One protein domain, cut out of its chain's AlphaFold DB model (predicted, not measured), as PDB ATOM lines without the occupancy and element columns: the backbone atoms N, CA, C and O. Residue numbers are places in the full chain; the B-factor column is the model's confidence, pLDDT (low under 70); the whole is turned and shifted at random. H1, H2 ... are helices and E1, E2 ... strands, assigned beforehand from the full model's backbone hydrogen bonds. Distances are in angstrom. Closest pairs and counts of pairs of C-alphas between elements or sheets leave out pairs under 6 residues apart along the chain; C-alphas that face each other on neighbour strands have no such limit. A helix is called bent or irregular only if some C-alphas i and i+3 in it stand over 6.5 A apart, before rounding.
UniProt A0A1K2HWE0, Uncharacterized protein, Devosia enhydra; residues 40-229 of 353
ATOM      1  N   SER A  40     252.889 149.954 180.066       85.38
ATOM      2  CA  SER A  40     251.734 150.719 179.592       85.38
ATOM      3  C   SER A  40     252.074 151.634 178.428       85.38
ATOM      4  O   SER A  40     253.132 152.264 178.420       85.38
ATOM      5  N   TYR A  41     251.132 151.772 177.502       79.06
ATOM      6  CA  TYR A  41     251.115 152.825 176.495       79.06
ATOM      7  C   TYR A  41     249.697 153.352 176.348       79.06
ATOM      8  O   TYR A  41     248.769 152.573 176.136       79.06
ATOM      9  N   ASN A  42     249.503 154.661 176.471       81.12
ATOM     10  CA  ASN A  42     248.163 155.237 176.386       81.12
ATOM     11  C   ASN A  42     248.094 156.587 175.653       81.12
ATOM     12  O   ASN A  42     247.188 157.387 175.889       81.12
ATOM     13  N   LEU A  43     249.071 156.842 174.784       74.94
ATOM     14  CA  LEU A  43     249.120 158.034 173.939       74.94
ATOM     15  C   LEU A  43     248.472 157.802 172.563       74.94
ATOM     16  O   LEU A  43     248.492 158.688 171.711       74.94
ATOM     17  N   GLY A  44     247.886 156.627 172.338       74.56
ATOM     18  CA  GLY A  44     247.075 156.310 171.175       74.56
ATOM     19  C   GLY A  44     245.789 157.132 171.151       74.56
ATOM     20  O   GLY A  44     245.028 157.200 172.120       74.56
ATOM     21  N   THR A  45     245.543 157.763 170.017       78.38
ATOM     22  CA  THR A  45     244.429 158.669 169.744       78.38
ATOM     23  C   THR A  45     243.849 158.354 168.372       78.38
ATOM     24  O   THR A  45     244.485 157.706 167.544       78.38
ATOM     25  N   GLU A  46     242.665 158.889 168.077       72.88
ATOM     26  CA  GLU A  46     242.097 158.786 166.728       72.88
ATOM     27  C   GLU A  46     242.991 159.409 165.633       72.88
ATOM     28  O   GLU A  46     242.838 159.068 164.463       72.88
ATOM     29  N   PHE A  47     243.927 160.296 166.005       74.81
ATOM     30  CA  PHE A  47     244.792 161.025 165.078       74.81
ATOM     31  C   PHE A  47     246.063 160.262 164.699       74.81
ATOM     32  O   PHE A  47     246.461 160.299 163.537       74.81
ATOM     33  N   ASN A  48     246.712 159.595 165.658       78.75
ATOM     34  CA  ASN A  48     247.908 158.786 165.386       78.75
ATOM     35  C   ASN A  48     247.572 157.319 165.087       78.75
ATOM     36  O   ASN A  48     248.422 156.614 164.556       78.75
ATOM     37  N   GLY A  49     246.353 156.861 165.396       79.69
ATOM     38  CA  GLY A  49     245.908 155.498 165.099       79.69
ATOM     39  C   GLY A  49     246.621 154.416 165.912       79.69
ATOM     40  O   GLY A  49     246.450 153.233 165.632       79.69
ATOM     41  N   GLU A  50     247.416 154.797 166.911       85.38
ATOM     42  CA  GLU A  50     248.167 153.845 167.722       85.38
ATOM     43  C   GLU A  50     247.259 153.168 168.759       85.38
ATOM     44  O   GLU A  50     246.327 153.796 169.279       85.38
ATOM     45  N   PRO A  51     247.512 151.888 169.088       89.31
ATOM     46  CA  PRO A  51     246.761 151.191 170.117       89.31
ATOM     47  C   PRO A  51     247.129 151.716 171.505       89.31
ATOM     48  O   PRO A  51     248.197 152.283 171.709       89.31
ATOM     49  N   ASN A  52     246.272 151.449 172.484       85.69
ATOM     50  CA  ASN A  52     246.566 151.656 173.899       85.69
ATOM     51  C   ASN A  52     246.591 150.311 174.618       85.69
ATOM     52  O   ASN A  52     245.855 149.402 174.239       85.69
ATOM     53  N   TYR A  53     247.416 150.169 175.650       88.69
ATOM     54  CA  TYR A  53     247.500 148.942 176.432       88.69
ATOM     55  C   TYR A  53     248.051 149.155 177.844       88.69
ATOM     56  O   TYR A  53     248.838 150.064 178.110       88.69
ATOM     57  N   LEU A  54     247.637 148.258 178.734       87.88
ATOM     58  CA  LEU A  54     248.169 148.025 180.068       87.88
ATOM     59  C   LEU A  54     248.477 146.537 180.185       87.88
ATOM     60  O   LEU A  54     247.590 145.721 179.960       87.88
ATOM     61  N   ILE A  55     249.710 146.179 180.514       90.81
ATOM     62  CA  ILE A  55     250.166 144.791 180.528       90.81
ATOM     63  C   ILE A  55     250.825 144.491 181.871       90.81
ATOM     64  O   ILE A  55     251.814 145.119 182.239       90.81
ATOM     65  N   GLU A  56     250.293 143.495 182.561       89.06
ATOM     66  CA  GLU A  56     250.821 142.876 183.776       89.06
ATOM     67  C   GLU A  56     251.164 141.401 183.473       89.06
ATOM     68  O   GLU A  56     250.952 140.913 182.361       89.06
ATOM     69  N   ALA A  57     251.698 140.662 184.449       89.31
ATOM     70  CA  ALA A  57     252.106 139.266 184.241       89.31
ATOM     71  C   ALA A  57     250.930 138.322 183.909       89.31
ATOM     72  O   ALA A  57     251.058 137.427 183.067       89.31
ATOM     73  N   ASP A  58     249.783 138.544 184.560       91.06
ATOM     74  CA  ASP A  58     248.617 137.651 184.501       91.06
ATOM     75  C   ASP A  58     247.374 138.297 183.889       91.06
ATOM     76  O   ASP A  58     246.350 137.638 183.700       91.06
ATOM     77  N   LYS A  59     247.464 139.580 183.538       92.38
ATOM     78  CA  LYS A  59     246.375 140.336 182.935       92.38
ATOM     79  C   LYS A  59     246.920 141.388 181.982       92.38
ATOM     80  O   LYS A  59     247.917 142.039 182.264       92.38
ATOM     81  N   ALA A  60     246.230 141.591 180.871       93.94
ATOM     82  CA  ALA A  60     246.461 142.729 180.002       93.94
ATOM     83  C   ALA A  60     245.135 143.307 179.519       93.94
ATOM     84  O   ALA A  60     244.179 142.579 179.270       93.94
ATOM     85  N   GLN A  61     245.086 144.622 179.363       94.50
ATOM     86  CA  GLN A  61     243.973 145.347 178.768       94.50
ATOM     87  C   GLN A  61     244.489 146.121 177.566       94.50
ATOM     88  O   GLN A  61     245.570 146.699 177.624       94.50
ATOM     89  N   PHE A  62     243.725 146.150 176.481       93.50
ATOM     90  CA  PHE A  62     244.114 146.869 175.274       93.50
ATOM     91  C   PHE A  62     242.928 147.553 174.596       93.50
ATOM     92  O   PHE A  62     241.776 147.162 174.773       93.50
ATOM     93  N   THR A  63     243.246 148.552 173.778       94.25
ATOM     94  CA  THR A  63     242.371 149.212 172.815       94.25
ATOM     95  C   THR A  63     243.108 149.224 171.488       94.25
ATOM     96  O   THR A  63     244.146 149.869 171.365       94.25
ATOM     97  N   PHE A  64     242.567 148.539 170.491       94.94
ATOM     98  CA  PHE A  64     243.069 148.548 169.125       94.94
ATOM     99  C   PHE A  64     242.160 149.421 168.259       94.94
ATOM    100  O   PHE A  64     240.957 149.162 168.186       94.94
ATOM    101  N   LEU A  65     242.716 150.461 167.636       93.06
ATOM    102  CA  LEU A  65     241.963 151.378 166.779       93.06
ATOM    103  C   LEU A  65     241.785 150.788 165.380       93.06
ATOM    104  O   LEU A  65     242.691 150.177 164.822       93.06
ATOM    105  N   THR A  66     240.591 150.951 164.822       94.69
ATOM    106  CA  THR A  66     240.202 150.355 163.542       94.69
ATOM    107  C   THR A  66     239.198 151.259 162.828       94.69
ATOM    108  O   THR A  66     238.360 151.877 163.487       94.69
ATOM    109  N   PRO A  67     239.237 151.368 161.491       95.50
ATOM    110  CA  PRO A  67     238.332 152.254 160.778       95.50
ATOM    111  C   PRO A  67     236.868 151.809 160.887       95.50
ATOM    112  O   PRO A  67     236.531 150.624 160.816       95.50
ATOM    113  N   ILE A  68     235.989 152.804 160.967       96.50
ATOM    114  CA  ILE A  68     234.546 152.665 160.782       96.50
ATOM    115  C   ILE A  68     234.074 153.627 159.691       96.50
ATOM    116  O   ILE A  68     234.516 154.777 159.623       96.50
ATOM    117  N   ALA A  69     233.162 153.160 158.842       98.06
ATOM    118  CA  ALA A  69     232.551 153.955 157.784       98.06
ATOM    119  C   ALA A  69     231.028 154.008 157.937       98.06
ATOM    120  O   ALA A  69     230.401 153.000 158.258       98.06
ATOM    121  N   ALA A  70     230.439 155.174 157.674       97.75
ATOM    122  CA  ALA A  70     229.003 155.324 157.460       97.75
ATOM    123  C   ALA A  70     228.632 154.897 156.033       97.75
ATOM    124  O   ALA A  70     229.278 155.301 155.063       97.75
ATOM    125  N   LEU A  71     227.565 154.115 155.911       97.06
ATOM    126  CA  LEU A  71     227.094 153.514 154.668       97.06
ATOM    127  C   LEU A  71     225.757 154.144 154.262       97.06
ATOM    128  O   LEU A  71     224.826 154.201 155.058       97.06
ATOM    129  N   GLY A  72     225.670 154.625 153.021       94.00
ATOM    130  CA  GLY A  72     224.529 155.395 152.506       94.00
ATOM    131  C   GLY A  72     224.807 156.898 152.476       94.00
ATOM    132  O   GLY A  72     225.659 157.381 153.214       94.00
ATOM    133  N   GLU A  73     224.135 157.646 151.600       91.81
ATOM    134  CA  GLU A  73     224.445 159.067 151.357       91.81
ATOM    135  C   GLU A  73     224.185 159.937 152.592       91.81
ATOM    136  O   GLU A  73     225.096 160.623 153.060       91.81
ATOM    137  N   GLU A  74     222.994 159.815 153.178       94.12
ATOM    138  CA  GLU A  74     222.535 160.606 154.328       94.12
ATOM    139  C   GLU A  74     223.025 160.070 155.687       94.12
ATOM    140  O   GLU A  74     222.686 160.630 156.726       94.12
ATOM    141  N   ILE A  75     223.808 158.987 155.725       96.75
ATOM    142  CA  ILE A  75     224.306 158.417 156.986       96.75
ATOM    143  C   ILE A  75     225.661 159.017 157.356       96.75
ATOM    144  O   ILE A  75     226.566 159.112 156.524       96.75
ATOM    145  N   VAL A  76     225.821 159.384 158.624       96.12
ATOM    146  CA  VAL A  76     227.050 159.929 159.205       96.12
ATOM    147  C   VAL A  76     227.343 159.291 160.563       96.12
ATOM    148  O   VAL A  76     226.470 158.718 161.210       96.12
ATOM    149  N   LEU A  77     228.591 159.400 160.998       93.62
ATOM    150  CA  LEU A  77     229.067 159.021 162.322       93.62
ATOM    151  C   LEU A  77     229.191 160.271 163.196       93.62
ATOM    152  O   LEU A  77     229.643 161.312 162.719       93.62
ATOM    153  N   TYR A  78     228.821 160.171 164.467       86.81
ATOM    154  CA  TYR A  78     228.845 161.275 165.424       86.81
ATOM    155  C   TYR A  78     229.248 160.786 166.817       86.81
ATOM    156  O   TYR A  78     228.767 159.756 167.277       86.81
ATOM    157  N   ASP A  79     230.106 161.528 167.512       77.38
ATOM    158  CA  ASP A  79     230.622 161.154 168.837       77.38
ATOM    159  C   ASP A  79     230.335 162.192 169.937       77.38
ATOM    160  O   ASP A  79     230.811 162.051 171.061       77.38
ATOM    161  N   GLY A  80     229.575 163.247 169.632       74.38
ATOM    162  CA  GLY A  80     229.390 164.383 170.540       74.38
ATOM    163  C   GLY A  80     230.178 165.628 170.137       74.38
ATOM    164  O   GLY A  80     229.719 166.743 170.383       74.38
ATOM    165  N   THR A  81     231.340 165.453 169.504       71.31
ATOM    166  CA  THR A  81     232.318 166.523 169.259       71.31
ATOM    167  C   THR A  81     232.224 167.122 167.856       71.31
ATOM    168  O   THR A  81     232.582 168.284 167.658       71.31
ATOM    169  N   TRP A  82     231.708 166.372 166.878       73.06
ATOM    170  CA  TRP A  82     231.592 166.827 165.486       73.06
ATOM    171  C   TRP A  82     230.207 167.396 165.190       73.06
ATOM    172  O   TRP A  82     229.215 166.686 165.264       73.06
ATOM    173  N   THR A  83     230.109 168.654 164.774       69.69
ATOM    174  CA  THR A  83     228.806 169.289 164.509       69.69
ATOM    175  C   THR A  83     228.079 168.739 163.280       69.69
ATOM    176  O   THR A  83     226.854 168.692 163.280       69.69
ATOM    177  N   GLU A  84     228.806 168.303 162.248       78.56
ATOM    178  CA  GLU A  84     228.227 167.849 160.966       78.56
ATOM    179  C   GLU A  84     228.233 166.319 160.797       78.56
ATOM    180  O   GLU A  84     227.726 165.787 159.811       78.56
ATOM    181  N   GLY A  85     228.791 165.594 161.773       85.31
ATOM    182  CA  GLY A  85     229.120 164.179 161.623       85.31
ATOM    183  C   GLY A  85     230.226 163.931 160.586       85.31
ATOM    184  O   GLY A  85     230.748 164.849 159.955       85.31
ATOM    185  N   ARG A  86     230.649 162.675 160.441       91.56
ATOM    186  CA  ARG A  86     231.716 162.262 159.512       91.56
ATOM    187  C   ARG A  86     231.329 161.007 158.738       91.56
ATOM    188  O   ARG A  86     230.600 160.162 159.246       91.56
ATOM    189  N   LYS A  87     231.846 160.849 157.517       95.44
ATOM    190  CA  LYS A  87     231.662 159.611 156.728       95.44
ATOM    191  C   LYS A  87     232.575 158.476 157.184       95.44
ATOM    192  O   LYS A  87     232.225 157.313 157.013       95.44
ATOM    193  N   SER A  88     233.716 158.811 157.774       93.38
ATOM    194  CA  SER A  88     234.662 157.863 158.348       93.38
ATOM    195  C   SER A  88     235.179 158.372 159.688       93.38
ATOM    196  O   SER A  88     235.255 159.580 159.930       93.38
ATOM    197  N   ALA A  89     235.505 157.435 160.567       91.81
ATOM    198  CA  ALA A  89     236.080 157.696 161.875       91.81
ATOM    199  C   ALA A  89     236.885 156.476 162.342       91.81
ATOM    200  O   ALA A  89     237.011 155.483 161.622       91.81
ATOM    201  N   GLN A  90     237.409 156.549 163.563       91.00
ATOM    202  CA  GLN A  90     237.947 155.390 164.261       91.00
ATOM    203  C   GLN A  90     236.860 154.763 165.139       91.00
ATOM    204  O   GLN A  90     236.103 155.455 165.819       91.00
ATOM    205  N   ALA A  91     236.801 153.441 165.113       93.50
ATOM    206  CA  ALA A  91     236.222 152.586 166.131       93.50
ATOM    207  C   ALA A  91     237.369 151.926 166.912       93.50
ATOM    208  O   ALA A  91     238.550 152.121 166.612       93.50
ATOM    209  N   ALA A  92     237.029 151.155 167.937       93.50
ATOM    210  CA  ALA A  92     238.006 150.433 168.719       93.50
ATOM    211  C   ALA A  92     237.537 149.047 169.131       93.50
ATOM    212  O   ALA A  92     236.389 148.845 169.530       93.50
ATOM    213  N   ILE A  93     238.486 148.120 169.126       96.06
ATOM    214  CA  ILE A  93     238.373 146.820 169.770       96.06
ATOM    215  C   ILE A  93     239.046 146.929 171.133       96.06
ATOM    216  O   ILE A  93     240.264 147.085 171.216       96.06
ATOM    217  N   LYS A  94     238.262 146.858 172.205       95.06
ATOM    218  CA  LYS A  94     238.780 146.843 173.575       95.06
ATOM    219  C   LYS A  94     238.776 145.414 174.080       95.06
ATOM    220  O   LYS A  94     237.754 144.749 173.959       95.06
ATOM    221  N   GLY A  95     239.878 144.931 174.628       93.62
ATOM    222  CA  GLY A  95     239.976 143.552 175.092       93.62
ATOM    223  C   GLY A  95     240.699 143.435 176.417       93.62
ATOM    224  O   GLY A  95     241.538 144.268 176.756       93.62
ATOM    225  N   GLU A  96     240.371 142.379 177.153       95.56
ATOM    226  CA  GLU A  96     241.104 141.959 178.340       95.56
ATOM    227  C   GLU A  96     241.577 140.515 178.161       95.56
ATOM    228  O   GLU A  96     240.763 139.602 178.013       95.56
ATOM    229  N   LEU A  97     242.893 140.318 178.172       97.12
ATOM    230  CA  LEU A  97     243.521 139.005 178.227       97.12
ATOM    231  C   LEU A  97     243.854 138.665 179.675       97.12
ATOM    232  O   LEU A  97     244.324 139.515 180.430       97.12
ATOM    233  N   VAL A  98     243.642 137.409 180.045       94.38
ATOM    234  CA  VAL A  98     243.992 136.869 181.358       94.38
ATOM    235  C   VAL A  98     244.771 135.575 181.191       94.38
ATOM    236  O   VAL A  98     244.517 134.797 180.266       94.38
ATOM    237  N   ARG A  99     245.718 135.334 182.096       94.31
ATOM    238  CA  ARG A  99     246.368 134.035 182.237       94.31
ATOM    239  C   ARG A  99     245.518 133.157 183.150       94.31
ATOM    240  O   ARG A  99     245.273 133.502 184.301       94.31
ATOM    241  N   PHE A 100     245.055 132.028 182.630       88.31
ATOM    242  CA  PHE A 100     244.299 131.049 183.409       88.31
ATOM    243  C   PHE A 100     245.235 130.186 184.268       88.31
ATOM    244  O   PHE A 100     246.444 130.148 184.050       88.31
ATOM    245  N   GLU A 101     244.676 129.451 185.234       85.88
ATOM    246  CA  GLU A 101     245.443 128.605 186.169       85.88
ATOM    247  C   GLU A 101     246.317 127.551 185.471       85.88
ATOM    248  O   GLU A 101     247.386 127.197 185.958       85.88
ATOM    249  N   ASN A 102     245.890 127.076 184.300       88.44
ATOM    250  CA  ASN A 102     246.649 126.149 183.455       88.44
ATOM    251  C   ASN A 102     247.824 126.819 182.705       88.44
ATOM    252  O   ASN A 102     248.485 126.165 181.901       88.44
ATOM    253  N   GLY A 103     248.052 128.118 182.915       87.00
ATOM    254  CA  GLY A 103     249.101 128.917 182.288       87.00
ATOM    255  C   GLY A 103     248.752 129.489 180.911       87.00
ATOM    256  O   GLY A 103     249.504 130.330 180.415       87.00
ATOM    257  N   THR A 104     247.630 129.093 180.298       93.00
ATOM    258  CA  THR A 104     247.238 129.592 178.971       93.00
ATOM    259  C   THR A 104     246.692 131.009 179.070       93.00
ATOM    260  O   THR A 104     245.904 131.303 179.969       93.00
ATOM    261  N   ILE A 105     247.059 131.870 178.123       95.44
ATOM    262  CA  ILE A 105     246.488 133.211 177.997       95.44
ATOM    263  C   ILE A 105     245.264 133.147 177.083       95.44
ATOM    264  O   ILE A 105     245.323 132.574 175.996       95.44
ATOM    265  N   GLY A 106     244.161 133.767 177.497       94.31
ATOM    266  CA  GLY A 106     242.987 133.922 176.644       94.31
ATOM    267  C   GLY A 106     242.167 135.161 176.975       94.31
ATOM    268  O   GLY A 106     242.407 135.848 177.964       94.31
ATOM    269  N   ILE A 107     241.201 135.458 176.107       96.81
ATOM    270  CA  ILE A 107     240.318 136.617 176.237       96.81
ATOM    271  C   ILE A 107     239.270 136.383 177.337       96.81
ATOM    272  O   ILE A 107     238.579 135.365 177.335       96.81
ATOM    273  N   SER A 108     239.141 137.323 178.278       91.75
ATOM    274  CA  SER A 108     238.064 137.334 179.282       91.75
ATOM    275  C   SER A 108     236.846 138.106 178.764       91.75
ATOM    276  O   SER A 108     235.700 137.657 178.871       91.75
ATOM    277  N   THR A 109     237.104 139.268 178.162       92.38
ATOM    278  CA  THR A 109     236.100 140.201 177.659       92.38
ATOM    279  C   THR A 109     236.607 140.895 176.408       92.38
ATOM    280  O   THR A 109     237.804 141.130 176.244       92.38
ATOM    281  N   ILE A 110     235.675 141.236 175.522       95.00
ATOM    282  CA  ILE A 110     235.949 142.084 174.367       95.00
ATOM    283  C   ILE A 110     234.795 143.061 174.183       95.00
ATOM    284  O   ILE A 110     233.647 142.722 174.450       95.00
ATOM    285  N   ALA A 111     235.072 144.274 173.736       94.25
ATOM    286  CA  ALA A 111     234.064 145.269 173.438       94.25
ATOM    287  C   ALA A 111     234.369 145.967 172.116       94.25
ATOM    288  O   ALA A 111     235.522 146.252 171.796       94.25
ATOM    289  N   LEU A 112     233.311 146.269 171.372       94.31
ATOM    290  CA  LEU A 112     233.358 147.110 170.184       94.31
ATOM    291  C   LEU A 112     232.927 148.508 170.606       94.31
ATOM    292  O   LEU A 112     231.775 148.690 170.989       94.31
ATOM    293  N   ALA A 113     233.837 149.476 170.569       91.19
ATOM    294  CA  ALA A 113     233.529 150.880 170.808       91.19
ATOM    295  C   ALA A 113     233.473 151.635 169.480       91.19
ATOM    296  O   ALA A 113     234.362 151.491 168.645       91.19
ATOM    297  N   PHE A 114     232.427 152.424 169.270       90.31
ATOM    298  CA  PHE A 114     232.161 153.075 167.994       90.31
ATOM    299  C   PHE A 114     231.377 154.383 168.182       90.31
ATOM    300  O   PHE A 114     230.601 154.507 169.133       90.31
ATOM    301  N   PRO A 115     231.570 155.370 167.285       91.62
ATOM    302  CA  PRO A 115     230.719 156.552 167.231       91.62
ATOM    303  C   PRO A 115     229.272 156.169 166.892       91.62
ATOM    304  O   PRO A 115     229.009 155.136 166.275       91.62
ATOM    305  N   ILE A 116     228.328 157.027 167.265       91.62
ATOM    306  CA  ILE A 116     226.906 156.844 166.976       91.62
ATOM    307  C   ILE A 116     226.676 156.989 165.472       91.62
ATOM    308  O   ILE A 116     227.028 158.003 164.871       91.62
ATOM    309  N   THR A 117     226.018 155.999 164.877       95.12
ATOM    310  CA  THR A 117     225.534 156.068 163.496       95.12
ATOM    311  C   THR A 117     224.219 156.841 163.453       95.12
ATOM    312  O   THR A 117     223.241 156.469 164.112       95.12
ATOM    313  N   ALA A 118     224.182 157.920 162.677       94.19
ATOM    314  CA  ALA A 118     223.059 158.842 162.592       94.19
ATOM    315  C   ALA A 118     222.677 159.150 161.139       94.19
ATOM    316  O   ALA A 118     223.515 159.174 160.245       94.19
ATOM    317  N   LEU A 119     221.395 159.422 160.920       93.75
ATOM    318  CA  LEU A 119     220.857 159.994 159.694       93.75
ATOM    319  C   LEU A 119     220.957 161.525 159.772       93.75
ATOM    320  O   LEU A 119     220.449 162.123 160.724       93.75
ATOM    321  N   LEU A 120     221.581 162.151 158.778       91.12
ATOM    322  CA  LEU A 120     221.650 163.599 158.610       91.12
ATOM    323  C   LEU A 120     220.501 164.059 157.709       91.12
ATOM    324  O   LEU A 120     220.499 163.795 156.511       91.12
ATOM    325  N   ARG A 121     219.537 164.785 158.279       89.44
ATOM    326  CA  ARG A 121     218.380 165.307 157.541       89.44
ATOM    327  C   ARG A 121     218.073 166.741 157.942       89.44
ATOM    328  O   ARG A 121     217.897 167.041 159.124       89.44
ATOM    329  N   ASP A 122     218.016 167.629 156.952       87.44
ATOM    330  CA  ASP A 122     217.770 169.065 157.140       87.44
ATOM    331  C   ASP A 122     218.728 169.706 158.170       87.44
ATOM    332  O   ASP A 122     218.317 170.508 159.010       87.44
ATOM    333  N   GLY A 123     220.001 169.284 158.170       84.38
ATOM    334  CA  GLY A 123     221.025 169.742 159.120       84.38
ATOM    335  C   GLY A 123     220.882 169.197 160.547       84.38
ATOM    336  O   GLY A 123     221.583 169.654 161.445       84.38
ATOM    337  N   ASN A 124     219.981 168.238 160.782       86.88
ATOM    338  CA  ASN A 124     219.779 167.600 162.082       86.88
ATOM    339  C   ASN A 124     220.226 166.135 162.043       86.88
ATOM    340  O   ASN A 124     220.028 165.447 161.042       86.88
ATOM    341  N   LEU A 125     220.783 165.659 163.159       88.81
ATOM    342  CA  LEU A 125     221.246 164.285 163.335       88.81
ATOM    343  C   LEU A 125     220.207 163.457 164.092       88.81
ATOM    344  O   LEU A 125     219.745 163.853 165.165       88.81
ATOM    345  N   TYR A 126     219.882 162.285 163.555       90.25
ATOM    346  CA  TYR A 126     218.944 161.340 164.152       90.25
ATOM    347  C   TYR A 126     219.609 159.969 164.285       90.25
ATOM    348  O   TYR A 126     219.921 159.336 163.281       90.25
ATOM    349  N   GLY A 127     219.839 159.496 165.513       92.38
ATOM    350  CA  GLY A 127     220.480 158.199 165.750       92.38
ATOM    351  C   GLY A 127     219.690 157.045 165.125       92.38
ATOM    352  O   GLY A 127     218.499 156.891 165.393       92.38
ATOM    353  N   VAL A 128     220.350 156.212 164.317       94.62
ATOM    354  CA  VAL A 128     219.698 155.124 163.563       94.62
ATOM    355  C   VAL A 128     219.070 154.090 164.502       94.62
ATOM    356  O   VAL A 128     217.960 153.626 164.250       94.62
ATOM    357  N   VAL A 129     219.728 153.780 165.625       93.75
ATOM    358  CA  VAL A 129     219.184 152.871 166.653       93.75
ATOM    359  C   VAL A 129     217.893 153.420 167.258       93.75
ATOM    360  O   VAL A 129     216.914 152.687 167.374       93.75
ATOM    361  N   GLN A 130     217.853 154.720 167.567       92.56
ATOM    362  CA  GLN A 130     216.652 155.368 168.096       92.56
ATOM    363  C   GLN A 130     215.512 155.355 167.072       92.56
ATOM    364  O   GLN A 130     214.391 155.006 167.425       92.56
ATOM    365  N   ILE A 131     215.798 155.680 165.802       93.31
ATOM    366  CA  ILE A 131     214.798 155.621 164.724       93.31
ATOM    367  C   ILE A 131     214.204 154.212 164.625       93.31
ATOM    368  O   ILE A 131     212.985 154.064 164.558       93.31
ATOM    369  N   ALA A 132     215.049 153.178 164.643       94.81
ATOM    370  CA  ALA A 132     214.590 151.797 164.575       94.81
ATOM    371  C   ALA A 132     213.721 151.424 165.786       94.81
ATOM    372  O   ALA A 132     212.666 150.822 165.615       94.81
ATOM    373  N   HIS A 133     214.102 151.833 167.001       94.19
ATOM    374  CA  HIS A 133     213.288 151.611 168.202       94.19
ATOM    375  C   HIS A 133     211.940 152.333 168.141       94.19
ATOM    376  O   HIS A 133     210.924 151.763 168.542       94.19
ATOM    377  N   ASP A 134     211.900 153.562 167.632       93.44
ATOM    378  CA  ASP A 134     210.659 154.330 167.483       93.44
ATOM    379  C   ASP A 134     209.705 153.687 166.462       93.44
ATOM    380  O   ASP A 134     208.488 153.813 166.590       93.44
ATOM    381  N   GLN A 135     210.253 152.965 165.481       93.81
ATOM    382  CA  GLN A 135     209.513 152.240 164.442       93.81
ATOM    383  C   GLN A 135     209.264 150.759 164.775       93.81
ATOM    384  O   GLN A 135     208.722 150.039 163.939       93.81
ATOM    385  N   ASP A 136     209.677 150.294 165.960       94.06
ATOM    386  CA  ASP A 136     209.671 148.877 166.355       94.06
ATOM    387  C   ASP A 136     210.369 147.953 165.324       94.06
ATOM    388  O   ASP A 136     209.998 146.795 165.128       94.06
ATOM    389  N   ALA A 137     211.413 148.468 164.667       94.62
ATOM    390  CA  ALA A 137     212.236 147.742 163.709       94.62
ATOM    391  C   ALA A 137     213.386 146.989 164.398       94.62
ATOM    392  O   ALA A 137     213.981 147.458 165.372       94.62
ATOM    393  N   LEU A 138     213.742 145.823 163.849       95.12
ATOM    394  CA  LEU A 138     214.910 145.061 164.291       95.12
ATOM    395  C   LEU A 138     216.194 145.780 163.874       95.12
ATOM    396  O   LEU A 138     216.408 146.028 162.689       95.12
ATOM    397  N   ILE A 139     217.060 146.050 164.846       97.19
ATOM    398  CA  ILE A 139     218.375 146.650 164.635       97.19
ATOM    399  C   ILE A 139     219.419 145.958 165.505       97.19
ATOM    400  O   ILE A 139     219.118 145.513 166.615       97.19
ATOM    401  N   GLY A 140     220.646 145.849 165.012       96.31
ATOM    402  CA  GLY A 140     221.739 145.244 165.758       96.31
ATOM    403  C   GLY A 140     223.043 145.217 164.981       96.31
ATOM    404  O   GLY A 140     223.109 145.677 163.842       96.31
ATOM    405  N   LEU A 141     224.075 144.655 165.601       96.94
ATOM    406  CA  LEU A 141     225.340 144.377 164.933       96.94
ATOM    407  C   LEU A 141     225.295 142.995 164.291       96.94
ATOM    408  O   LEU A 141     224.962 142.022 164.960       96.94
ATOM    409  N   GLN A 142     225.681 142.894 163.028       97.25
ATOM    410  CA  GLN A 142     226.007 141.629 162.384       97.25
ATOM    411  C   GLN A 142     227.522 141.500 162.279       97.25
ATOM    412  O   GLN A 142     228.199 142.426 161.839       97.25
ATOM    413  N   LEU A 143     228.051 140.361 162.720       97.69
ATOM    414  CA  LEU A 143     229.481 140.083 162.740       97.69
ATOM    415  C   LEU A 143     229.813 139.063 161.651       97.69
ATOM    416  O   LEU A 143     229.133 138.035 161.517       97.69
ATOM    417  N   THR A 144     230.866 139.333 160.888       97.38
ATOM    418  CA  THR A 144     231.335 138.462 159.808       97.38
ATOM    419  C   THR A 144     232.850 138.285 159.848       97.38
ATOM    420  O   THR A 144     233.593 139.165 160.283       97.38
ATOM    421  N   SER A 145     233.291 137.109 159.407       96.31
ATOM    422  CA  SER A 145     234.692 136.743 159.205       96.31
ATOM    423  C   SER A 145     234.819 136.229 157.774       96.31
ATOM    424  O   SER A 145     234.269 135.177 157.438       96.31
ATOM    425  N   GLY A 146     235.475 136.999 156.906       93.06
ATOM    426  CA  GLY A 146     235.374 136.804 155.462       93.06
ATOM    427  C   GLY A 146     233.918 136.943 155.009       93.06
ATOM    428  O   GLY A 146     233.243 137.907 155.365       93.06
ATOM    429  N   ASP A 147     233.421 135.942 154.287       91.88
ATOM    430  CA  ASP A 147     232.033 135.900 153.802       91.88
ATOM    431  C   ASP A 147     231.073 135.167 154.756       91.88
ATOM    432  O   ASP A 147     229.892 134.992 154.458       91.88
ATOM    433  N   THR A 148     231.561 134.705 155.913       93.81
ATOM    434  CA  THR A 148     230.764 133.911 156.859       93.81
ATOM    435  C   THR A 148     230.267 134.775 158.009       93.81
ATOM    436  O   THR A 148     231.054 135.438 158.685       93.81
ATOM    437  N   SER A 149     228.961 134.733 158.289       95.19
ATOM    438  CA  SER A 149     228.424 135.333 159.513       95.19
ATOM    439  C   SER A 149     228.774 134.475 160.723       95.19
ATOM    440  O   SER A 149     228.487 133.281 160.753       95.19
ATOM    441  N   ILE A 150     229.376 135.102 161.731       94.94
ATOM    442  CA  ILE A 150     229.769 134.454 162.993       94.94
ATOM    443  C   ILE A 150     228.781 134.755 164.130       94.94
ATOM    444  O   ILE A 150     228.983 134.336 165.267       94.94
ATOM    445  N   GLY A 151     227.712 135.492 163.826       93.19
ATOM    446  CA  GLY A 151     226.658 135.853 164.763       93.19
ATOM    447  C   GLY A 151     226.183 137.289 164.584       93.19
ATOM    448  O   GLY A 151     226.706 138.061 163.781       93.19
ATOM    449  N   GLY A 152     225.173 137.651 165.364       92.38
ATOM    450  CA  GLY A 152     224.683 139.015 165.453       92.38
ATOM    451  C   GLY A 152     224.171 139.316 166.851       92.38
ATOM    452  O   GLY A 152     223.830 138.410 167.613       92.38
ATOM    453  N   PHE A 153     224.129 140.596 167.190       92.44
ATOM    454  CA  PHE A 153     223.680 141.083 168.481       92.44
ATOM    455  C   PHE A 153     222.573 142.112 168.283       92.44
ATOM    456  O   PHE A 153     222.808 143.193 167.747       92.44
ATOM    457  N   ALA A 154     221.359 141.765 168.706       94.38
ATOM    458  CA  ALA A 154     220.201 142.637 168.583       94.38
ATOM    459  C   ALA A 154     220.232 143.741 169.647       94.38
ATOM    460  O   ALA A 154     220.355 143.481 170.845       94.38
ATOM    461  N   PHE A 155     220.039 144.980 169.216       94.69
ATOM    462  CA  PHE A 155     219.855 146.132 170.087       94.69
ATOM    463  C   PHE A 155     218.370 146.258 170.422       94.69
ATOM    464  O   PHE A 155     217.641 147.039 169.816       94.69
ATOM    465  N   ALA A 156     217.899 145.437 171.361       91.75
ATOM    466  CA  ALA A 156     216.486 145.372 171.720       91.75
ATOM    467  C   ALA A 156     215.997 146.656 172.416       91.75
ATOM    468  O   ALA A 156     216.612 147.139 173.372       91.75
ATOM    469  N   LYS A 157     214.844 147.170 171.973       90.69
ATOM    470  CA  LYS A 157     214.154 148.309 172.591       90.69
ATOM    471  C   LYS A 157     213.877 148.035 174.072       90.69
ATOM    472  O   LYS A 157     213.354 146.982 174.425       90.69
ATOM    473  N   GLY A 158     214.226 148.992 174.929       87.31
ATOM    474  CA  GLY A 158     214.061 148.895 176.385       87.31
ATOM    475  C   GLY A 158     215.211 148.200 177.124       87.31
ATOM    476  O   GLY A 158     215.313 148.370 178.335       87.31
ATOM    477  N   SER A 159     216.093 147.489 176.414       86.19
ATOM    478  CA  SER A 159     217.273 146.830 176.998       86.19
ATOM    479  C   SER A 159     218.588 147.462 176.546       86.19
ATOM    480  O   SER A 159     219.550 147.487 177.306       86.19
ATOM    481  N   PHE A 160     218.637 147.960 175.311       87.56
ATOM    482  CA  PHE A 160     219.792 148.653 174.754       87.56
ATOM    483  C   PHE A 160     219.579 150.167 174.820       87.56
ATOM    484  O   PHE A 160     218.537 150.651 174.378       87.56
ATOM    485  N   ASP A 161     220.558 150.908 175.345       85.88
ATOM    486  CA  ASP A 161     220.569 152.373 175.301       85.88
ATOM    487  C   ASP A 161     221.088 152.845 173.929       85.88
ATOM    488  O   ASP A 161     222.264 152.631 173.628       85.88
ATOM    489  N   PRO A 162     220.263 153.517 173.099       84.38
ATOM    490  CA  PRO A 162     220.656 154.000 171.770       84.38
ATOM    491  C   PRO A 162     221.839 154.973 171.760       84.38
ATOM    492  O   PRO A 162     222.397 155.243 170.699       84.38
ATOM    493  N   ASN A 163     222.203 155.505 172.927       81.94
ATOM    494  CA  ASN A 163     223.298 156.448 173.118       81.94
ATOM    495  C   ASN A 163     224.605 155.787 173.558       81.94
ATOM    496  O   ASN A 163     225.618 156.463 173.733       81.94
ATOM    497  N   THR A 164     224.593 154.471 173.750       80.62
ATOM    498  CA  THR A 164     225.791 153.721 174.102       80.62
ATOM    499  C   THR A 164     226.776 153.706 172.935       80.62
ATOM    500  O   THR A 164     226.432 153.359 171.808       80.62
ATOM    501  N   THR A 165     228.032 154.036 173.229       81.44
ATOM    502  CA  THR A 165     229.149 154.057 172.269       81.44
ATOM    503  C   THR A 165     230.058 152.833 172.384       81.44
ATOM    504  O   THR A 165     231.148 152.808 171.815       81.44
ATOM    505  N   ALA A 166     229.647 151.811 173.142       86.12
ATOM    506  CA  ALA A 166     230.388 150.563 173.266       86.12
ATOM    507  C   ALA A 166     229.488 149.360 173.569       86.12
ATOM    508  O   ALA A 166     228.713 149.377 174.520       86.12
ATOM    509  N   GLN A 167     229.659 148.272 172.823       88.44
ATOM    510  CA  GLN A 167     229.017 146.988 173.099       88.44
ATOM    511  C   GLN A 167     230.049 145.989 173.622       88.44
ATOM    512  O   GLN A 167     230.971 145.618 172.900       88.44
ATOM    513  N   GLY A 168     229.876 145.542 174.868       89.31
ATOM    514  CA  GLY A 168     230.716 144.523 175.501       89.31
ATOM    515  C   GLY A 168     230.202 143.097 175.298       89.31
ATOM    516  O   GLY A 168     228.999 142.857 175.204       89.31
ATOM    517  N   PHE A 169     231.128 142.147 175.284       90.00
ATOM    518  CA  PHE A 169     230.909 140.713 175.157       90.00
ATOM    519  C   PHE A 169     231.803 139.972 176.161       90.00
ATOM    520  O   PHE A 169     232.913 140.404 176.477       90.00
ATOM    521  N   SER A 170     231.321 138.837 176.661       91.00
ATOM    522  CA  SER A 170     232.045 137.963 177.593       91.00
ATOM    523  C   SER A 170     231.757 136.491 177.284       91.00
ATOM    524  O   SER A 170     230.890 136.178 176.459       91.00
ATOM    525  N   GLY A 171     232.503 135.579 177.914       92.12
ATOM    526  CA  GLY A 171     232.333 134.136 177.729       92.12
ATOM    527  C   GLY A 171     232.511 133.707 176.268       92.12
ATOM    528  O   GLY A 171     233.384 134.215 175.565       92.12
ATOM    529  N   ASN A 172     231.655 132.797 175.791       92.81
ATOM    530  CA  ASN A 172     231.752 132.251 174.432       92.81
ATOM    531  C   ASN A 172     231.659 133.329 173.343       92.81
ATOM    532  O   ASN A 172     232.353 133.224 172.339       92.81
ATOM    533  N   ALA A 173     230.857 134.378 173.547       92.31
ATOM    534  CA  ALA A 173     230.743 135.460 172.571       92.31
ATOM    535  C   ALA A 173     232.071 136.216 172.412       92.31
ATOM    536  O   ALA A 173     232.503 136.466 171.290       92.31
ATOM    537  N   ALA A 174     232.753 136.523 173.523       94.81
ATOM    538  CA  ALA A 174     234.072 137.152 173.464       94.81
ATOM    539  C   ALA A 174     235.102 136.246 172.782       94.81
ATOM    540  O   ALA A 174     235.873 136.720 171.950       94.81
ATOM    541  N   LEU A 175     235.075 134.944 173.083       95.38
ATOM    542  CA  LEU A 175     235.975 133.969 172.474       95.38
ATOM    543  C   LEU A 175     235.769 133.856 170.957       95.38
ATOM    544  O   LEU A 175     236.746 133.914 170.216       95.38
ATOM    545  N   THR A 176     234.524 133.742 170.485       96.44
ATOM    546  CA  THR A 176     234.210 133.659 169.048       96.44
ATOM    547  C   THR A 176     234.667 134.908 168.298       96.44
ATOM    548  O   THR A 176     235.283 134.797 167.240       96.44
ATOM    549  N   ILE A 177     234.418 136.099 168.852       97.50
ATOM    550  CA  ILE A 177     234.860 137.359 168.239       97.50
ATOM    551  C   ILE A 177     236.390 137.424 168.205       97.50
ATOM    552  O   ILE A 177     236.969 137.746 167.172       97.50
ATOM    553  N   TYR A 178     237.054 137.086 169.311       97.62
ATOM    554  CA  TYR A 178     238.511 137.091 169.393       97.62
ATOM    555  C   TYR A 178     239.161 136.104 168.413       97.62
ATOM    556  O   TYR A 178     240.151 136.449 167.778       97.62
ATOM    557  N   GLN A 179     238.587 134.911 168.232       96.75
ATOM    558  CA  GLN A 179     239.048 133.943 167.232       96.75
ATOM    559  C   GLN A 179     238.899 134.476 165.804       96.75
ATOM    560  O   GLN A 179     239.817 134.321 165.004       96.75
ATOM    561  N   ALA A 180     237.781 135.134 165.491       97.31
ATOM    562  CA  ALA A 180     237.569 135.730 164.175       97.31
ATOM    563  C   ALA A 180     238.545 136.887 163.897       97.31
ATOM    564  O   ALA A 180     239.142 136.944 162.824       97.31
ATOM    565  N   LEU A 181     238.774 137.758 164.886       97.62
ATOM    566  CA  LEU A 181     239.757 138.849 164.813       97.62
ATOM    567  C   LEU A 181     241.201 138.357 164.654       97.62
ATOM    568  O   LEU A 181     242.045 139.098 164.160       97.62
ATOM    569  N   ARG A 182     241.475 137.124 165.086       96.31
ATOM    570  CA  ARG A 182     242.772 136.450 164.975       96.31
ATOM    571  C   ARG A 182     242.863 135.462 163.809       96.31
ATOM    572  O   ARG A 182     243.786 134.652 163.766       96.31
ATOM    573  N   SER A 183     241.893 135.487 162.900       93.56
ATOM    574  CA  SER A 183     241.924 134.684 161.679       93.56
ATOM    575  C   SER A 183     242.588 135.450 160.533       93.56
ATOM    576  O   SER A 183     242.648 136.679 160.548       93.56
ATOM    577  N   ASP A 184     242.997 134.739 159.484       91.62
ATOM    578  CA  ASP A 184     243.503 135.356 158.248       91.62
ATOM    579  C   ASP A 184     242.386 135.970 157.375       91.62
ATOM    580  O   ASP A 184     242.635 136.436 156.262       91.62
ATOM    581  N   LEU A 185     241.134 135.948 157.845       93.56
ATOM    582  CA  LEU A 185     239.981 136.490 157.134       93.56
ATOM    583  C   LEU A 185     239.622 137.883 157.664       93.56
ATOM    584  O   LEU A 185     239.673 138.102 158.873       93.56
ATOM    585  N   PRO A 186     239.169 138.808 156.799       92.31
ATOM    586  CA  PRO A 186     238.775 140.140 157.235       92.31
ATOM    587  C   PRO A 186     237.576 140.060 158.181       92.31
ATOM    588  O   PRO A 186     236.576 139.406 157.878       92.31
ATOM    589  N   PHE A 187     237.654 140.766 159.302       97.62
ATOM    590  CA  PHE A 187     236.557 140.860 160.257       97.62
ATOM    591  C   PHE A 187     235.743 142.133 160.008       97.62
ATOM    592  O   PHE A 187     236.311 143.224 159.868       97.62
ATOM    593  N   LYS A 188     234.411 142.010 160.009       97.62
ATOM    594  CA  LYS A 188     233.501 143.160 159.958       97.62
ATOM    595  C   LYS A 188     232.438 143.092 161.043       97.62
ATOM    596  O   LYS A 188     231.927 142.024 161.374       97.62
ATOM    597  N   ALA A 189     232.076 144.266 161.549       97.94
ATOM    598  CA  ALA A 189     230.894 144.460 162.377       97.94
ATOM    599  C   ALA A 189     230.014 145.542 161.748       97.94
ATOM    600  O   ALA A 189     230.411 146.707 161.672       97.94
ATOM    601  N   GLU A 190     228.829 145.152 161.290       98.06
ATOM    602  CA  GLU A 190     227.918 146.013 160.538       98.06
ATOM    603  C   GLU A 190     226.680 146.339 161.370       98.06
ATOM    604  O   GLU A 190     226.033 145.441 161.905       98.06
ATOM    605  N   LEU A 191     226.327 147.622 161.476       97.75
ATOM    606  CA  LEU A 191     225.051 148.034 162.056       97.75
ATOM    607  C   LEU A 191     223.955 147.834 161.011       97.75
ATOM    608  O   LEU A 191     223.908 148.551 160.012       97.75
ATOM    609  N   MET A 192     223.072 146.877 161.266       96.69
ATOM    610  CA  MET A 192     222.072 146.402 160.319       96.69
ATOM    611  C   MET A 192     220.660 146.680 160.828       96.69
ATOM    612  O   MET A 192     220.363 146.453 162.001       96.69
ATOM    613  N   SER A 193     219.767 147.099 159.932       95.44
ATOM    614  CA  SER A 193     218.315 147.094 160.155       95.44
ATOM    615  C   SER A 193     217.587 146.863 158.833       95.44
ATOM    616  O   SER A 193     217.946 147.444 157.810       95.44
ATOM    617  N   GLY A 194     216.597 145.964 158.827       89.25
ATOM    618  CA  GLY A 194     215.816 145.640 157.622       89.25
ATOM    619  C   GLY A 194     216.637 145.122 156.430       89.25
ATOM    620  O   GLY A 194     216.243 145.342 155.290       89.25
ATOM    621  N   GLY A 195     217.783 144.476 156.673       90.44
ATOM    622  CA  GLY A 195     218.693 143.995 155.620       90.44
ATOM    623  C   GLY A 195     219.608 145.069 155.019       90.44
ATOM    624  O   GLY A 195     220.361 144.772 154.097       90.44
ATOM    625  N   VAL A 196     219.570 146.296 155.541       94.44
ATOM    626  CA  VAL A 196     220.420 147.411 155.111       94.44
ATOM    627  C   VAL A 196     221.499 147.672 156.158       94.44
ATOM    628  O   VAL A 196     221.198 147.757 157.353       94.44
ATOM    629  N   ALA A 197     222.741 147.821 155.698       97.00
ATOM    630  CA  ALA A 197     223.877 148.230 156.516       97.00
ATOM    631  C   ALA A 197     223.972 149.760 156.579       97.00
ATOM    632  O   ALA A 197     223.956 150.427 155.546       97.00
ATOM    633  N   TYR A 198     224.103 150.307 157.785       97.88
ATOM    634  CA  TYR A 198     224.205 151.753 158.032       97.88
ATOM    635  C   TYR A 198     225.630 152.187 158.375       97.88
ATOM    636  O   TYR A 198     226.026 153.320 158.113       97.88
ATOM    637  N   SER A 199     226.427 151.304 158.965       98.12
ATOM    638  CA  SER A 199     227.840 151.553 159.241       98.12
ATOM    639  C   SER A 199     228.594 150.241 159.373       98.12
ATOM    640  O   SER A 199     228.006 149.258 159.818       98.12
ATOM    641  N   ALA A 200     229.885 150.238 159.054       98.19
ATOM    642  CA  ALA A 200     230.733 149.053 159.151       98.19
ATOM    643  C   ALA A 200     232.072 149.374 159.815       98.19
ATOM    644  O   ALA A 200     232.794 150.262 159.357       98.19
ATOM    645  N   ILE A 201     232.407 148.628 160.867       97.94
ATOM    646  CA  ILE A 201     233.769 148.523 161.398       97.94
ATOM    647  C   ILE A 201     234.499 147.478 160.560       97.94
ATOM    648  O   ILE A 201     233.962 146.387 160.356       97.94
ATOM    649  N   THR A 202     235.708 147.794 160.097       96.81
ATOM    650  CA  THR A 202     236.511 146.883 159.264       96.81
ATOM    651  C   THR A 202     237.884 146.705 159.894       96.81
ATOM    652  O   THR A 202     238.668 147.652 159.936       96.81
ATOM    653  N   VAL A 203     238.179 145.503 160.385       96.50
ATOM    654  CA  VAL A 203     239.435 145.234 161.095       96.50
ATOM    655  C   VAL A 203     240.429 144.558 160.164       96.50
ATOM    656  O   VAL A 203     240.110 143.546 159.539       96.50
ATOM    657  N   ASP A 204     241.643 145.103 160.114       93.75
ATOM    658  CA  ASP A 204     242.793 144.427 159.523       93.75
ATOM    659  C   ASP A 204     243.293 143.354 160.497       93.75
ATOM    660  O   ASP A 204     244.028 143.638 161.449       93.75
ATOM    661  N   THR A 205     242.810 142.124 160.316       96.50
ATOM    662  CA  THR A 205     243.076 141.016 161.240       96.50
ATOM    663  C   THR A 205     244.555 140.622 161.330       96.50
ATOM    664  O   THR A 205     244.979 140.300 162.445       96.50
ATOM    665  N   PRO A 206     245.398 140.738 160.278       96.06
ATOM    666  CA  PRO A 206     246.846 140.584 160.419       96.06
ATOM    667  C   PRO A 206     247.469 141.611 161.371       96.06
ATOM    668  O   PRO A 206     248.182 141.216 162.292       96.06
ATOM    669  N   SER A 207     247.161 142.909 161.227       94.81
ATOM    670  CA  SER A 207     247.676 143.940 162.146       94.81
ATOM    671  C   SER A 207     247.172 143.749 163.575       94.81
ATOM    672  O   SER A 207     247.932 143.927 164.527       94.81
ATOM    673  N   PHE A 208     245.905 143.356 163.745       97.25
ATOM    674  CA  PHE A 208     245.359 143.025 165.062       97.25
ATOM    675  C   PHE A 208     246.097 141.838 165.695       97.25
ATOM    676  O   PHE A 208     246.480 141.896 166.863       97.25
ATOM    677  N   THR A 209     246.326 140.775 164.922       97.69
ATOM    678  CA  THR A 209     247.022 139.568 165.383       97.69
ATOM    679  C   THR A 209     248.463 139.877 165.769       97.69
ATOM    680  O   THR A 209     248.874 139.528 166.873       97.69
ATOM    681  N   ALA A 210     249.194 140.604 164.919       97.12
ATOM    682  CA  ALA A 210     250.560 141.035 165.204       97.12
ATOM    683  C   ALA A 210     250.627 141.888 166.479       97.12
ATOM    684  O   ALA A 210     251.445 141.628 167.359       97.12
ATOM    685  N   PHE A 211     249.715 142.852 166.646       97.00
ATOM    686  CA  PHE A 211     249.631 143.642 167.876       97.00
ATOM    687  C   PHE A 211     249.418 142.759 169.114       97.00
ATOM    688  O   PHE A 211     250.138 142.888 170.108       97.00
ATOM    689  N   VAL A 212     248.451 141.842 169.066       97.88
ATOM    690  CA  VAL A 212     248.154 140.965 170.203       97.88
ATOM    691  C   VAL A 212     249.338 140.057 170.536       97.88
ATOM    692  O   VAL A 212     249.689 139.949 171.708       97.88
ATOM    693  N   ASP A 213     249.975 139.435 169.548       97.44
ATOM    694  CA  ASP A 213     251.051 138.471 169.789       97.44
ATOM    695  C   ASP A 213     252.365 139.151 170.179       97.44
ATOM    696  O   ASP A 213     252.963 138.825 171.208       97.44
ATOM    697  N   GLU A 214     252.796 140.133 169.392       97.25
ATOM    698  CA  GLU A 214     254.119 140.749 169.518       97.25
ATOM    699  C   GLU A 214     254.166 141.831 170.602       97.25
ATOM    700  O   GLU A 214     255.220 142.081 171.196       97.25
ATOM    701  N   THR A 215     253.030 142.474 170.892       95.31
ATOM    702  CA  THR A 215     252.955 143.522 171.919       95.31
ATOM    703  C   THR A 215     252.330 142.999 173.201       95.31
ATOM    704  O   THR A 215     252.975 143.045 174.249       95.31
ATOM    705  N   VAL A 216     251.091 142.502 173.139       96.44
ATOM    706  CA  VAL A 216     250.315 142.202 174.352       96.44
ATOM    707  C   VAL A 216     250.796 140.911 175.016       96.44
ATOM    708  O   VAL A 216     251.263 140.952 176.151       96.44
ATOM    709  N   ILE A 217     250.753 139.779 174.308       96.81
ATOM    710  CA  ILE A 217     251.141 138.463 174.839       96.81
ATOM    711  C   ILE A 217     252.638 138.424 175.146       96.81
ATOM    712  O   ILE A 217     253.022 138.090 176.265       96.81
ATOM    713  N   ALA A 218     253.494 138.846 174.211       95.75
ATOM    714  CA  ALA A 218     254.929 138.934 174.477       95.75
ATOM    715  C   ALA A 218     255.260 139.903 175.628       95.75
ATOM    716  O   ALA A 218     256.268 139.730 176.314       95.75
ATOM    717  N   GLY A 219     254.440 140.934 175.853       93.75
ATOM    718  CA  GLY A 219     254.542 141.804 177.022       93.75
ATOM    719  C   GLY A 219     254.192 141.078 178.323       93.75
ATOM    720  O   GLY A 219     254.932 141.207 179.296       93.75
ATOM    721  N   MET A 220     253.115 140.283 178.335       94.25
ATOM    722  CA  MET A 220     252.713 139.477 179.497       94.25
ATOM    723  C   MET A 220     253.791 138.455 179.877       94.25
ATOM    724  O   MET A 220     254.078 138.277 181.058       94.25
ATOM    725  N   GLU A 221     254.431 137.815 178.894       93.94
ATOM    726  CA  GLU A 221     255.535 136.879 179.151       93.94
ATOM    727  C   GLU A 221     256.767 137.591 179.728       93.94
ATOM    728  O   GLU A 221     257.274 137.188 180.774       93.94
ATOM    729  N   ARG A 222     257.180 138.729 179.148       90.88
ATOM    730  CA  ARG A 222     258.259 139.568 179.710       90.88
ATOM    731  C   ARG A 222     257.969 139.990 181.151       90.88
ATOM    732  O   ARG A 222     258.860 140.006 182.000       90.88
ATOM    733  N   MET A 223     256.715 140.334 181.431       88.06
ATOM    734  CA  MET A 223     256.253 140.694 182.767       88.06
ATOM    735  C   MET A 223     256.328 139.523 183.747       88.06
ATOM    736  O   MET A 223     256.756 139.713 184.885       88.06
ATOM    737  N   ARG A 224     255.967 138.317 183.304       89.12
ATOM    738  CA  ARG A 224     256.037 137.088 184.102       89.12
ATOM    739  C   ARG A 224     257.478 136.678 184.411       89.12
ATOM    740  O   ARG A 224     257.775 136.306 185.543       89.12
ATOM    741  N   GLU A 225     258.381 136.779 183.440       88.06
ATOM    742  CA  GLU A 225     259.819 136.540 183.638       88.06
ATOM    743  C   GLU A 225     260.423 137.534 184.639       88.06
ATOM    744  O   GLU A 225     261.203 137.159 185.521       88.06
ATOM    745  N   ARG A 226     260.025 138.808 184.542       82.56
ATOM    746  CA  ARG A 226     260.430 139.828 185.509       82.56
ATOM    747  C   ARG A 226     259.914 139.504 186.907       82.56
ATOM    748  O   ARG A 226     260.711 139.509 187.832       82.56
ATOM    749  N   ASP A 227     258.637 139.167 187.053       80.56
ATOM    750  CA  ASP A 227     258.034 138.782 188.334       80.56
ATOM    751  C   ASP A 227     258.727 137.552 188.962       80.56
ATOM    752  O   ASP A 227     258.974 137.499 190.162       80.56
ATOM    753  N   ALA A 228     259.165 136.587 188.151       82.00
ATOM    754  CA  ALA A 228     259.915 135.433 188.649       82.00
ATOM    755  C   ALA A 228     261.309 135.788 189.210       82.00
ATOM    756  O   ALA A 228     261.821 135.084 190.081       82.00
ATOM    757  N   THR A 229     261.942 136.854 188.707       79.25
ATOM    758  CA  THR A 229     263.312 137.260 189.087       79.25
ATOM    759  C   THR A 229     263.336 138.370 190.132       79.25
ATOM    760  O   THR A 229     264.160 138.363 191.044       79.25
TER     761      THR A 229
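AT A GLANCE: This is residues 40 to 229 of the 353 residues of an uncharacterized protein of Devosia enhydra (UniProt A0A1K2HWE0). A strongly twisted sheet of nine strands curls round the short helix H2 like an open barrel, with a gap between its strands E9 and E10. A small sheet, E3 E6 E7, partly faces it toward one end as a loose sandwich, with H1 beside it, while the long helix H3 runs to the opposite end. The printed part has 190 residues, 128 in named elements, in the order E1 to E7, H1, E8 to E10, H2, E11, E12, H3. Both sheets are antiparallel, and the class is mixed. The whole is compact, with a radius of gyration of the C-alphas of 17.7 A and spans of 64 by 32 by 30 A.

HOW THE PARTS SIT: In the large branched sheet, E1 (residues 52 to 55) and E12 (196 to 203) lie on one side of E2 (59 to 70), E4 (88 to 99) on the other; N 54 and O 61 are 2.8 A apart, N 69 and O 200 3.0 A, N 64 and O 93 2.8 A, within hydrogen-bond range. E4 forms a hairpin with E5 (105 to 113; N 94 and O 111, 2.8 A), whose other neighbour is E10 (166 to 170; N 112 and O 167, 2.9 A). E11 (187 to 193) forms a hairpin with E12 (N 191 and O 199, 2.9 A) and neighbours E8 (139 to 145; N 142 and O 190, 2.8 A), which forms a hairpin with E9 (148 to 154; N 143 and O 151, 2.9 A). E9 and E10 are apart. The sheet curls round H2 (171 to 181); the closest C-alphas of E5 and H2 are those of Ile 110 and Ala 174, 5.4 A apart. H3 (205 to 229), one helix by its hydrogen bonds, is bent: C-alphas 214 and 217 are 6.5 A apart, and its arms H3a (205 to 214) and H3b (217 to 229) stand at 8 degrees. Both arms are on the same face as H2. H2 and H3a only just touch, with 3 pairs of C-alphas within 8 A, closest Leu 181 and Thr 205, 5.3 A. E3 (75 to 78), E6 (116 to 121) and E7 (124 to 127) form the second sheet, with N 78 and O 116 2.8 A apart, and N 119 and O 126 2.8 A in the hairpin E6 and E7. The two sheets make a sandwich, two sheets face to face, and the parts of them that face each other are 9.8 A apart centre to centre. H1 (128 to 134) is on both sheets, on the opposite face of the large one from H2; C-alphas 132 and 139 are its closest to E8, 6.4 A. In H1, H2, H3a and H3b every O i to N i+4 pair is within hydrogen-bond range.

IN THESE COORDINATES: E2 measures 34.3 A, E4 35.7 A, E5 23.1 A and H3b 18.8 A from first to last C-alpha. E1 begins at C-alpha 52 (246.566, 151.656, 173.899); H3b ends at C-alpha 229 (263.312, 137.260, 189.087). E5 bends by 56 degrees at residue 108, E12 by 62 degrees at residue 199.

THE WHOLE: The C-alphas of Asp 122 and Thr 229 are the farthest apart, 64.1 A. The printed part has no cut; the link E9 to E10 is long, with 11 residues. Residue 83 alone is under pLDDT 70.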